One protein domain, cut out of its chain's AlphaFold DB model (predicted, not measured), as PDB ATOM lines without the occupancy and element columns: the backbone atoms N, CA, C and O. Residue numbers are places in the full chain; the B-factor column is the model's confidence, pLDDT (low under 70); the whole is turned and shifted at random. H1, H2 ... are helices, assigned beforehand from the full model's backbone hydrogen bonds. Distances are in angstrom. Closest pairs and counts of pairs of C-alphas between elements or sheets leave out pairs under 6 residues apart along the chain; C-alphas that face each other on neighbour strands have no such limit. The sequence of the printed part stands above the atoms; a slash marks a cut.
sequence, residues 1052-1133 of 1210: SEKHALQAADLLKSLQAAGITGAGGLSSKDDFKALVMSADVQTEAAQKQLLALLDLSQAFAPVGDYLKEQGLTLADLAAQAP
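This is residues 1052 to 1133 of the 1210 residues of an uncharacterized protein of Pelomonas sp. BT06 (UniProt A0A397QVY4). H1 and a helical hairpin of H2 and H3 run along an elongated body, H4 crosses near one end from H1 to H2, and short H5 packs on H1. The printed part has 82 residues with five named helices, H1 to H5 in chain order, and no named strand: all helix. It is compact, radius of gyration of the C-alphas 12.0 A, spanning 38 by 22 by 19 A.

H1, residues 1052 to 1068, is 24.1 A long from C-alpha 1052 at (-11.282, -39.385, -15.363). H2 is residues 1080 to 1089, 14.0 A; H3 1095 to 1106, 16.6 A; H4 1108 to 1121, 19.7 A; H5 1125 to 1129, 5.9 A, ending at (-10.880, -48.880, -19.267).

H1 touches H5, closest C-alphas Ala 1060 and Ala 1129, 4.2 A. H1, with residues 1055 to 1062 alone, touches H4 at a steep tilt of 51 degrees, closest C-alphas His 1055 and Val 1114, 6.1 A. Every O i to N i+4 pair is within hydrogen-bond range in H1, H2, H3 and H5; in H4, 8 of 10.

The printed part has no cut; the H1 to H2 link is long. Residues 1095, 1096 and 1133 have pLDDT under 70.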
ATOM      1  N   SER A1052     -12.112 -38.226 -15.014       81.56
ATOM      2  CA  SER A1052     -11.282 -39.385 -15.363       81.56
ATOM      3  C   SER A1052     -11.983 -40.712 -15.058       81.56
ATOM      4  O   SER A1052     -12.050 -41.578 -15.927       81.56
ATOM      5  N   GLU A1053     -12.593 -40.854 -13.877       83.06
ATOM      6  CA  GLU A1053     -13.341 -42.064 -13.513       83.06
ATOM      7  C   GLU A1053     -14.591 -42.248 -14.386       83.06
ATOM      8  O   GLU A1053     -14.896 -43.370 -14.788       83.06
ATOM      9  N   LYS A1054     -15.292 -41.161 -14.741       82.00
ATOM     10  CA  LYS A1054     -16.446 -41.212 -15.655       82.00
ATOM     11  C   LYS A1054     -16.041 -41.680 -17.058       82.00
ATOM     12  O   LYS A1054     -16.698 -42.557 -17.617       82.00
ATOM     13  N   HIS A1055     -14.948 -41.151 -17.611       84.81
ATOM     14  CA  HIS A1055     -14.437 -41.571 -18.923       84.81
ATOM     15  C   HIS A1055     -13.857 -42.992 -18.882       84.81
ATOM     16  O   HIS A1055     -13.993 -43.730 -19.855       84.81
ATOM     17  N   ALA A1056     -13.274 -43.413 -17.755       84.25
ATOM     18  CA  ALA A1056     -12.820 -44.786 -17.540       84.25
ATOM     19  C   ALA A1056     -13.981 -45.793 -17.534       84.25
ATOM     20  O   ALA A1056     -13.888 -46.844 -18.169       84.25
ATOM     21  N   LEU A1057     -15.105 -45.454 -16.891       80.19
ATOM     22  CA  LEU A1057     -16.336 -46.253 -16.936       80.19
ATOM     23  C   LEU A1057     -16.888 -46.360 -18.366       80.19
ATOM     24  O   LEU A1057     -17.163 -47.461 -18.838       80.19
ATOM     25  N   GLN A1058     -16.970 -45.237 -19.088       85.31
ATOM     26  CA  GLN A1058     -17.406 -45.221 -20.491       85.31
ATOM     27  C   GLN A1058     -16.473 -46.040 -21.396       85.31
ATOM     28  O   GLN A1058     -16.938 -46.761 -22.278       85.31
ATOM     29  N   ALA A1059     -15.161 -45.969 -21.168       86.56
ATOM     30  CA  ALA A1059     -14.174 -46.759 -21.896       86.56
ATOM     31  C   ALA A1059     -14.327 -48.264 -21.632       86.56
ATOM     32  O   ALA A1059     -14.233 -49.054 -22.572       86.56
ATOM     33  N   ALA A1060     -14.603 -48.666 -20.386       82.38
ATOM     34  CA  ALA A1060     -14.859 -50.060 -20.032       82.38
ATOM     35  C   ALA A1060     -16.129 -50.606 -20.710       82.38
ATOM     36  O   ALA A1060     -16.098 -51.706 -21.271       82.38
ATOM     37  N   ASP A1061     -17.213 -49.823 -20.738       78.44
ATOM     38  CA  ASP A1061     -18.463 -50.199 -21.411       78.44
ATOM     39  C   ASP A1061     -18.302 -50.290 -22.935       78.44
ATOM     40  O   ASP A1061     -18.773 -51.250 -23.558       78.44
ATOM     41  N   LEU A1062     -17.590 -49.339 -23.548       84.44
ATOM     42  CA  LEU A1062     -17.257 -49.368 -24.976       84.44
ATOM     43  C   LEU A1062     -16.411 -50.591 -25.325       84.44
ATOM     44  O   LEU A1062     -16.723 -51.302 -26.279       84.44
ATOM     45  N   LEU A1063     -15.365 -50.869 -24.542       84.75
ATOM     46  CA  LEU A1063     -14.489 -52.016 -24.765       84.75
ATOM     47  C   LEU A1063     -15.270 -53.333 -24.693       84.75
ATOM     48  O   LEU A1063     -15.125 -54.182 -25.575       84.75
ATOM     49  N   LYS A1064     -16.145 -53.480 -23.692       79.19
ATOM     50  CA  LYS A1064     -17.014 -54.654 -23.533       79.19
ATOM     51  C   LYS A1064     -18.005 -54.797 -24.689       79.19
ATOM     52  O   LYS A1064     -18.191 -55.901 -25.198       79.19
ATOM     53  N   SER A1065     -18.615 -53.698 -25.129       77.62
ATOM     54  CA  SER A1065     -19.587 -53.695 -26.233       77.62
ATOM     55  C   SER A1065     -18.934 -54.058 -27.569       77.62
ATOM     56  O   SER A1065     -19.471 -54.861 -28.329       77.62
ATOM     57  N   LEU A1066     -17.726 -53.546 -27.821       84.19
ATOM     58  CA  LEU A1066     -16.934 -53.886 -29.006       84.19
ATOM     59  C   LEU A1066     -16.498 -55.360 -28.985       84.19
ATOM     60  O   LEU A1066     -16.604 -56.051 -29.998       84.19
ATOM     61  N   GLN A1067     -16.081 -55.883 -27.828       82.19
ATOM     62  CA  GLN A1067     -15.759 -57.307 -27.667       82.19
ATOM     63  C   GLN A1067     -16.980 -58.210 -27.881       82.19
ATOM     64  O   GLN A1067     -16.867 -59.228 -28.562       82.19
ATOM     65  N   ALA A1068     -18.149 -57.830 -27.356       73.06
ATOM     66  CA  ALA A1068     -19.398 -58.569 -27.549       73.06
ATOM     67  C   ALA A1068     -19.843 -58.598 -29.020       73.06
ATOM     68  O   ALA A1068     -20.421 -59.586 -29.466       73.06
ATOM     69  N   ALA A1069     -19.513 -57.557 -29.789       74.44
ATOM     70  CA  ALA A1069     -19.702 -57.528 -31.235       74.44
ATOM     71  C   ALA A1069     -18.678 -58.387 -32.006       74.44
ATOM     72  O   ALA A1069     -18.777 -58.518 -33.220       74.44
ATOM     73  N   GLY A1070     -17.694 -58.993 -31.333       78.50
ATOM     74  CA  GLY A1070     -16.639 -59.801 -31.953       78.50
ATOM     75  C   GLY A1070     -15.453 -58.986 -32.479       78.50
ATOM     76  O   GLY A1070     -14.630 -59.511 -33.228       78.50
ATOM     77  N   ILE A1071     -15.334 -57.713 -32.091       83.06
ATOM     78  CA  ILE A1071     -14.261 -56.817 -32.534       83.06
ATOM     79  C   ILE A1071     -13.053 -57.010 -31.617       83.06
ATOM     80  O   ILE A1071     -12.816 -56.281 -30.648       83.06
ATOM     81  N   THR A1072     -12.285 -58.057 -31.908       75.19
ATOM     82  CA  THR A1072     -11.047 -58.365 -31.184       75.19
ATOM     83  C   THR A1072      -9.969 -57.325 -31.524       75.19
ATOM     84  O   THR A1072      -9.731 -57.040 -32.693       75.19
ATOM     85  N   GLY A1073      -9.345 -56.709 -30.513       80.00
ATOM     86  CA  GLY A1073      -8.309 -55.676 -30.701       80.00
ATOM     87  C   GLY A1073      -8.755 -54.220 -30.499       80.00
ATOM     88  O   GLY A1073      -7.910 -53.328 -30.514       80.00
ATOM     89  N   ALA A1074     -10.038 -53.964 -30.206       82.94
ATOM     90  CA  ALA A1074     -10.554 -52.618 -29.915       82.94
ATOM     91  C   ALA A1074      -9.854 -51.902 -28.738       82.94
ATOM     92  O   ALA A1074      -9.892 -50.679 -28.642       82.94
ATOM     93  N   GLY A1075      -9.166 -52.644 -27.864       86.88
ATOM     94  CA  GLY A1075      -8.389 -52.075 -26.763       86.88
ATOM     95  C   GLY A1075      -7.272 -51.124 -27.201       86.88
ATOM     96  O   GLY A1075      -6.930 -50.226 -26.442       86.88
ATOM     97  N   GLY A1076      -6.743 -51.274 -28.421       89.25
ATOM     98  CA  GLY A1076      -5.675 -50.419 -28.953       89.25
ATOM     99  C   GLY A1076      -6.139 -49.074 -29.518       89.25
ATOM    100  O   GLY A1076      -5.303 -48.289 -29.954       89.25
ATOM    101  N   LEU A1077      -7.447 -48.799 -29.545       93.25
ATOM    102  CA  LEU A1077      -7.978 -47.528 -30.038       93.25
ATOM    103  C   LEU A1077      -7.498 -46.377 -29.150       93.25
ATOM    104  O   LEU A1077      -7.701 -46.421 -27.942       93.25
ATOM    105  N   SER A1078      -6.893 -45.343 -29.730       94.31
ATOM    106  CA  SER A1078      -6.351 -44.196 -28.981       94.31
ATOM    107  C   SER A1078      -6.970 -42.855 -29.387       94.31
ATOM    108  O   SER A1078      -6.705 -41.823 -28.775       94.31
ATOM    109  N   SER A1079      -7.811 -42.844 -30.424       94.19
ATOM    110  CA  SER A1079      -8.429 -41.625 -30.940       94.19
ATOM    111  C   SER A1079      -9.681 -41.895 -31.779       94.19
ATOM    112  O   SER A1079      -9.928 -43.013 -32.238       94.19
ATOM    113  N   LYS A1080     -10.455 -40.835 -32.058       94.00
ATOM    114  CA  LYS A1080     -11.557 -40.876 -33.040       94.00
ATOM    115  C   LYS A1080     -11.089 -41.262 -34.445       94.00
ATOM    116  O   LYS A1080     -11.855 -41.869 -35.188       94.00
ATOM    117  N   ASP A1081      -9.851 -40.921 -34.801       91.94
ATOM    118  CA  ASP A1081      -9.276 -41.273 -36.099       91.94
ATOM    119  C   ASP A1081      -9.033 -42.788 -36.194       91.94
ATOM    120  O   ASP A1081      -9.346 -43.386 -37.224       91.94
ATOM    121  N   ASP A1082      -8.600 -43.426 -35.100       92.44
ATOM    122  CA  ASP A1082      -8.432 -44.885 -35.034       92.44
ATOM    123  C   ASP A1082      -9.778 -45.609 -35.106       92.44
ATOM    124  O   ASP A1082      -9.921 -46.598 -35.824       92.44
ATOM    125  N   PHE A1083     -10.796 -45.100 -34.405       93.06
ATOM    126  CA  PHE A1083     -12.140 -45.679 -34.452       93.06
ATOM    127  C   PHE A1083     -12.762 -45.534 -35.840       93.06
ATOM    128  O   PHE A1083     -13.341 -46.480 -36.372       93.06
ATOM    129  N   LYS A1084     -12.585 -44.371 -36.477       91.88
ATOM    130  CA  LYS A1084     -12.976 -44.167 -37.873       91.88
ATOM    131  C   LYS A1084     -12.241 -45.140 -38.793       91.88
ATOM    132  O   LYS A1084     -12.875 -45.720 -39.668       91.88
ATOM    133  N   ALA A1085     -10.936 -45.339 -38.611       90.56
ATOM    134  CA  ALA A1085     -10.173 -46.300 -39.401       90.56
ATOM    135  C   ALA A1085     -10.706 -47.729 -39.217       90.56
ATOM    136  O   ALA A1085     -10.879 -48.434 -40.205       90.56
ATOM    137  N   LEU A1086     -11.056 -48.113 -37.986       88.44
ATOM    138  CA  LEU A1086     -11.666 -49.403 -37.675       88.44
ATOM    139  C   LEU A1086     -13.007 -49.589 -38.405       88.44
ATOM    140  O   LEU A1086     -13.172 -50.583 -39.110       88.44
ATOM    141  N   VAL A1087     -13.905 -48.598 -38.333       88.62
ATOM    142  CA  VAL A1087     -15.182 -48.574 -39.078       88.62
ATOM    143  C   VAL A1087     -14.945 -48.693 -40.585       88.62
ATOM    144  O   VAL A1087     -15.618 -49.462 -41.263       88.62
ATOM    145  N   MET A1088     -13.975 -47.948 -41.124       84.12
ATOM    146  CA  MET A1088     -13.679 -47.937 -42.562       84.12
ATOM    147  C   MET A1088     -12.932 -49.188 -43.047       84.12
ATOM    148  O   MET A1088     -12.904 -49.439 -44.251       84.12
ATOM    149  N   SER A1089     -12.337 -49.959 -42.136       80.81
ATOM    150  CA  SER A1089     -11.648 -51.224 -42.426       80.81
ATOM    151  C   SER A1089     -12.534 -52.461 -42.268       80.81
ATOM    152  O   SER A1089     -12.092 -53.560 -42.602       80.81
ATOM    153  N   ALA A1090     -13.757 -52.295 -41.752       75.06
ATOM    154  CA  ALA A1090     -14.677 -53.395 -41.522       75.06
ATOM    155  C   ALA A1090     -15.044 -54.078 -42.847       75.06
ATOM    156  O   ALA A1090     -15.507 -53.440 -43.796       75.06
ATOM    157  N   ASP A1091     -14.829 -55.390 -42.899       74.88
ATOM    158  CA  ASP A1091     -15.291 -56.213 -44.008       74.88
ATOM    159  C   ASP A1091     -16.831 -56.287 -43.984       74.88
ATOM    160  O   ASP A1091     -17.458 -56.262 -42.930       74.88
ATOM    161  N   VAL A1092     -17.465 -56.363 -45.148       79.94
ATOM    162  CA  VAL A1092     -18.929 -56.504 -45.286       79.94
ATOM    163  C   VAL A1092     -19.313 -57.758 -46.070       79.94
ATOM    164  O   VAL A1092     -20.491 -57.973 -46.359       79.94
ATOM    165  N   GLN A1093     -18.325 -58.590 -46.410       73.88
ATOM    166  CA  GLN A1093     -18.493 -59.811 -47.201       73.88
ATOM    167  C   GLN A1093     -19.160 -60.949 -46.413       73.88
ATOM    168  O   GLN A1093     -19.642 -61.904 -47.015       73.88
ATOM    169  N   THR A1094     -19.204 -60.869 -45.076       76.12
ATOM    170  CA  THR A1094     -19.805 -61.899 -44.211       76.12
ATOM    171  C   THR A1094     -20.834 -61.304 -43.249       76.12
ATOM    172  O   THR A1094     -20.703 -60.157 -42.822       76.12
ATOM    173  N   GLU A1095     -21.850 -62.087 -42.869       67.56
ATOM    174  CA  GLU A1095     -22.901 -61.668 -41.922       67.56
ATOM    175  C   GLU A1095     -22.319 -61.237 -40.564       67.56
ATOM    176  O   GLU A1095     -22.761 -60.256 -39.966       67.56
ATOM    177  N   ALA A1096     -21.281 -61.935 -40.092       67.38
ATOM    178  CA  ALA A1096     -20.574 -61.576 -38.866       67.38
ATOM    179  C   ALA A1096     -19.925 -60.184 -38.971       67.38
ATOM    180  O   ALA A1096     -20.046 -59.375 -38.052       67.38
ATOM    181  N   ALA A1097     -19.301 -59.876 -40.109       70.69
ATOM    182  CA  ALA A1097     -18.633 -58.598 -40.326       70.69
ATOM    183  C   ALA A1097     -19.635 -57.437 -40.545       70.69
ATOM    184  O   ALA A1097     -19.411 -56.316 -40.092       70.69
ATOM    185  N   GLN A1098     -20.817 -57.721 -41.104       76.31
ATOM    186  CA  GLN A1098     -21.933 -56.764 -41.168       76.31
ATOM    187  C   GLN A1098     -22.495 -56.426 -39.774       76.31
ATOM    188  O   GLN A1098     -22.727 -55.253 -39.477       76.31
ATOM    189  N   LYS A1099     -22.661 -57.424 -38.891       72.19
ATOM    190  CA  LYS A1099     -23.057 -57.202 -37.484       72.19
ATOM    191  C   LYS A1099     -22.002 -56.399 -36.713       72.19
ATOM    192  O   LYS A1099     -22.362 -55.533 -35.921       72.19
ATOM    193  N   GLN A1100     -20.718 -56.632 -36.987       81.19
ATOM    194  CA  GLN A1100     -19.609 -55.846 -36.432       81.19
ATOM    195  C   GLN A1100     -19.641 -54.385 -36.886       81.19
ATOM    196  O   GLN A1100     -19.473 -53.488 -36.060       81.19
ATOM    197  N   LEU A1101     -19.889 -54.129 -38.175       83.94
ATOM    198  CA  LEU A1101     -20.008 -52.770 -38.700       83.94
ATOM    199  C   LEU A1101     -21.195 -52.023 -38.077       83.94
ATOM    200  O   LEU A1101     -21.035 -50.874 -37.679       83.94
ATOM    201  N   LEU A1102     -22.360 -52.665 -37.952       78.38
ATOM    202  CA  LEU A1102     -23.520 -52.061 -37.284       78.38
ATOM    203  C   LEU A1102     -23.212 -51.719 -35.825       78.38
ATOM    204  O   LEU A1102     -23.430 -50.585 -35.415       78.38
ATOM    205  N   ALA A1103     -22.590 -52.638 -35.082       75.25
ATOM    206  CA  ALA A1103     -22.170 -52.370 -33.709       75.25
ATOM    207  C   ALA A1103     -21.175 -51.195 -33.612       75.25
ATOM    208  O   ALA A1103     -21.271 -50.374 -32.704       75.25
ATOM    209  N   LEU A1104     -20.237 -51.066 -34.557       85.06
ATOM    210  CA  LEU A1104     -19.329 -49.914 -34.623       85.06
ATOM    211  C   LEU A1104     -20.070 -48.599 -34.910       85.06
ATOM    212  O   LEU A1104     -19.716 -47.559 -34.356       85.06
ATOM    213  N   LEU A1105     -21.091 -48.621 -35.766       85.56
ATOM    214  CA  LEU A1105     -21.901 -47.437 -36.059       85.56
ATOM    215  C   LEU A1105     -22.752 -47.029 -34.850       85.56
ATOM    216  O   LEU A1105     -22.760 -45.844 -34.505       85.56
ATOM    217  N   ASP A1106     -23.370 -47.989 -34.161       78.50
ATOM    218  CA  ASP A1106     -24.168 -47.755 -32.950       78.50
ATOM    219  C   ASP A1106     -23.319 -47.165 -31.812       78.50
ATOM    220  O   ASP A1106     -23.759 -46.281 -31.076       78.50
ATOM    221  N   LEU A1107     -22.061 -47.600 -31.695       84.69
ATOM    222  CA  LEU A1107     -21.137 -47.138 -30.655       84.69
ATOM    223  C   LEU A1107     -20.398 -45.838 -31.016       84.69
ATOM    224  O   LEU A1107     -19.689 -45.288 -30.174       84.69
ATOM    225  N   SER A1108     -20.563 -45.313 -32.234       81.75
ATOM    226  CA  SER A1108     -19.804 -44.151 -32.727       81.75
ATOM    227  C   SER A1108     -20.020 -42.881 -31.898       81.75
ATOM    228  O   SER A1108     -19.064 -42.163 -31.590       81.75
ATOM    229  N   GLN A1109     -21.263 -42.623 -31.486       82.81
ATOM    230  CA  GLN A1109     -21.605 -41.470 -30.657       82.81
ATOM    231  C   GLN A1109     -21.016 -41.597 -29.249       82.81
ATOM    232  O   GLN A1109     -20.480 -40.626 -28.718       82.81
ATOM    233  N   ALA A1110     -21.082 -42.796 -28.665       80.00
ATOM    234  CA  ALA A1110     -20.542 -43.077 -27.340       80.00
ATOM    235  C   ALA A1110     -19.005 -43.033 -27.325       80.00
ATOM    236  O   ALA A1110     -18.409 -42.569 -26.356       80.00
ATOM    237  N   PHE A1111     -18.354 -43.448 -28.418       90.50
ATOM    238  CA  PHE A1111     -16.900 -43.408 -28.542       90.50
ATOM    239  C   PHE A1111     -16.350 -41.986 -28.707       90.50
ATOM    240  O   PHE A1111     -15.229 -41.729 -28.292       90.50
ATOM    241  N   ALA A1112     -17.099 -41.042 -29.288       90.00
ATOM    242  CA  ALA A1112     -16.588 -39.702 -29.595       90.00
ATOM    243  C   ALA A1112     -15.959 -38.942 -28.397       90.00
ATOM    244  O   ALA A1112     -14.799 -38.543 -28.530       90.00
ATOM    245  N   PRO A1113     -16.637 -38.756 -27.243       85.19
ATOM    246  CA  PRO A1113     -16.045 -38.061 -26.091       85.19
ATOM    247  C   PRO A1113     -14.867 -38.835 -25.480       85.19
ATOM    248  O   PRO A1113     -13.856 -38.239 -25.115       85.19
ATOM    249  N   VAL A1114     -14.949 -40.170 -25.448       91.38
ATOM    250  CA  VAL A1114     -13.859 -41.032 -24.967       91.38
ATOM    251  C   VAL A1114     -12.648 -40.934 -25.893       91.38
ATOM    252  O   VAL A1114     -11.534 -40.783 -25.419       91.38
ATOM    253  N   GLY A1115     -12.845 -40.932 -27.210       90.69
ATOM    254  CA  GLY A1115     -11.785 -40.794 -28.207       90.69
ATOM    255  C   GLY A1115     -11.080 -39.436 -28.174       90.69
ATOM    256  O   GLY A1115      -9.889 -39.373 -28.477       90.69
ATOM    257  N   ASP A1116     -11.783 -38.363 -27.800       91.06
ATOM    258  CA  ASP A1116     -11.164 -37.058 -27.537       91.06
ATOM    259  C   ASP A1116     -10.306 -37.102 -26.266       91.06
ATOM    260  O   ASP A1116      -9.144 -36.692 -26.297       91.06
ATOM    261  N   TYR A1117     -10.833 -37.688 -25.188       91.06
ATOM    262  CA  TYR A1117     -10.115 -37.840 -23.922       91.06
ATOM    263  C   TYR A1117      -8.889 -38.766 -24.037       91.06
ATOM    264  O   TYR A1117      -7.820 -38.443 -23.526       91.06
ATOM    265  N   LEU A1118      -9.001 -39.884 -24.762       94.06
ATOM    266  CA  LEU A1118      -7.896 -40.810 -25.049       94.06
ATOM    267  C   LEU A1118      -6.737 -40.092 -25.747       94.06
ATOM    268  O   LEU A1118      -5.583 -40.225 -25.335       94.06
ATOM    269  N   LYS A1119      -7.056 -39.265 -26.749       94.12
ATOM    270  CA  LYS A1119      -6.074 -38.465 -27.488       94.12
ATOM    271  C   LYS A1119      -5.437 -37.387 -26.614       94.12
ATOM    272  O   LYS A1119      -4.239 -37.147 -26.735       94.12
ATOM    273  N   GLU A1120      -6.223 -36.737 -25.757       93.12
ATOM    274  CA  GLU A1120      -5.737 -35.705 -24.836       93.12
ATOM    275  C   GLU A1120      -4.800 -36.282 -23.765       93.12
ATOM    276  O   GLU A1120      -3.764 -35.687 -23.471       93.12
ATOM    277  N   GLN A1121      -5.129 -37.456 -23.219       92.69
ATOM    278  CA  GLN A1121      -4.363 -38.105 -22.148       92.69
ATOM    279  C   GLN A1121      -3.255 -39.044 -22.651       92.69
ATOM    280  O   GLN A1121      -2.444 -39.511 -21.854       92.69
ATOM    281  N   GLY A1122      -3.200 -39.334 -23.955       92.81
ATOM    282  CA  GLY A1122      -2.231 -40.272 -24.529       92.81
ATOM    283  C   GLY A1122      -2.439 -41.716 -24.062       92.81
ATOM    284  O   GLY A1122      -1.464 -42.438 -23.857       92.81
ATOM    285  N   LEU A1123      -3.695 -42.119 -23.863       93.06
ATOM    286  CA  LEU A1123      -4.093 -43.450 -23.399       93.06
ATOM    287  C   LEU A1123      -4.717 -44.257 -24.541       93.06
ATOM    288  O   LEU A1123      -5.297 -43.694 -25.471       93.06
ATOM    289  N   THR A1124      -4.653 -45.584 -24.451       94.75
ATOM    290  CA  THR A1124      -5.503 -46.465 -25.263       94.75
ATOM    291  C   THR A1124      -6.834 -46.741 -24.563       94.75
ATOM    292  O   THR A1124      -6.969 -46.554 -23.351       94.75
ATOM    293  N   LEU A1125      -7.835 -47.203 -25.316       90.19
ATOM    294  CA  LEU A1125      -9.148 -47.568 -24.788       90.19
ATOM    295  C   LEU A1125      -9.021 -48.614 -23.676       90.19
ATOM    296  O   LEU A1125      -9.728 -48.523 -22.677       90.19
ATOM    297  N   ALA A1126      -8.091 -49.565 -23.812       89.25
ATOM    298  CA  ALA A1126      -7.780 -50.532 -22.765       89.25
ATOM    299  C   ALA A1126      -7.128 -49.884 -21.534       89.25
ATOM    300  O   ALA A1126      -7.521 -50.213 -20.416       89.25
ATOM    301  N   ASP A1127      -6.185 -48.953 -21.711       90.75
ATOM    302  CA  ASP A1127      -5.519 -48.273 -20.587       90.75
ATOM    303  C   ASP A1127      -6.493 -47.412 -19.778       90.75
ATOM    304  O   ASP A1127      -6.403 -47.345 -18.551       90.75
ATOM    305  N   LEU A1128      -7.429 -46.747 -20.459       88.50
ATOM    306  CA  LEU A1128      -8.468 -45.946 -19.823       88.50
ATOM    307  C   LEU A1128      -9.537 -46.829 -19.175       88.50
ATOM    308  O   LEU A1128      -9.919 -46.583 -18.034       88.50
ATOM    309  N   ALA A1129      -9.972 -47.896 -19.851       84.88
ATOM    310  CA  ALA A1129     -10.880 -48.880 -19.267       84.88
ATOM    311  C   ALA A1129     -10.285 -49.509 -17.999       84.88
ATOM    312  O   ALA A1129     -11.008 -49.708 -17.031       84.88
ATOM    313  N   ALA A1130      -8.969 -49.765 -17.973       82.81
ATOM    314  CA  ALA A1130      -8.262 -50.328 -16.823       82.81
ATOM    315  C   ALA A1130      -8.215 -49.402 -15.595       82.81
ATOM    316  O   ALA A1130      -7.969 -49.868 -14.483       82.81
ATOM    317  N   GLN A1131      -8.480 -48.108 -15.781       83.25
ATOM    318  CA  GLN A1131      -8.577 -47.127 -14.700       83.25
ATOM    319  C   GLN A1131      -9.979 -47.065 -14.085       83.25
ATOM    320  O   GLN A1131     -10.180 -46.340 -13.110       83.25
ATOM    321  N   ALA A1132     -10.953 -47.821 -14.610       77.94
ATOM    322  CA  ALA A1132     -12.280 -47.858 -14.018       77.94
ATOM    323  C   ALA A1132     -12.212 -48.475 -12.601       77.94
ATOM    324  O   ALA A1132     -11.497 -49.459 -12.380       77.94
ATOM    325  N   PRO A1133     -12.972 -47.944 -11.628       68.00
ATOM    326  CA  PRO A1133     -12.837 -48.287 -10.207       68.00
ATOM    327  C   PRO A1133     -13.096 -49.762  -9.827       68.00
ATOM    328  O   PRO A1133     -12.908 -50.129  -8.666       68.00
TER     329      PRO A1133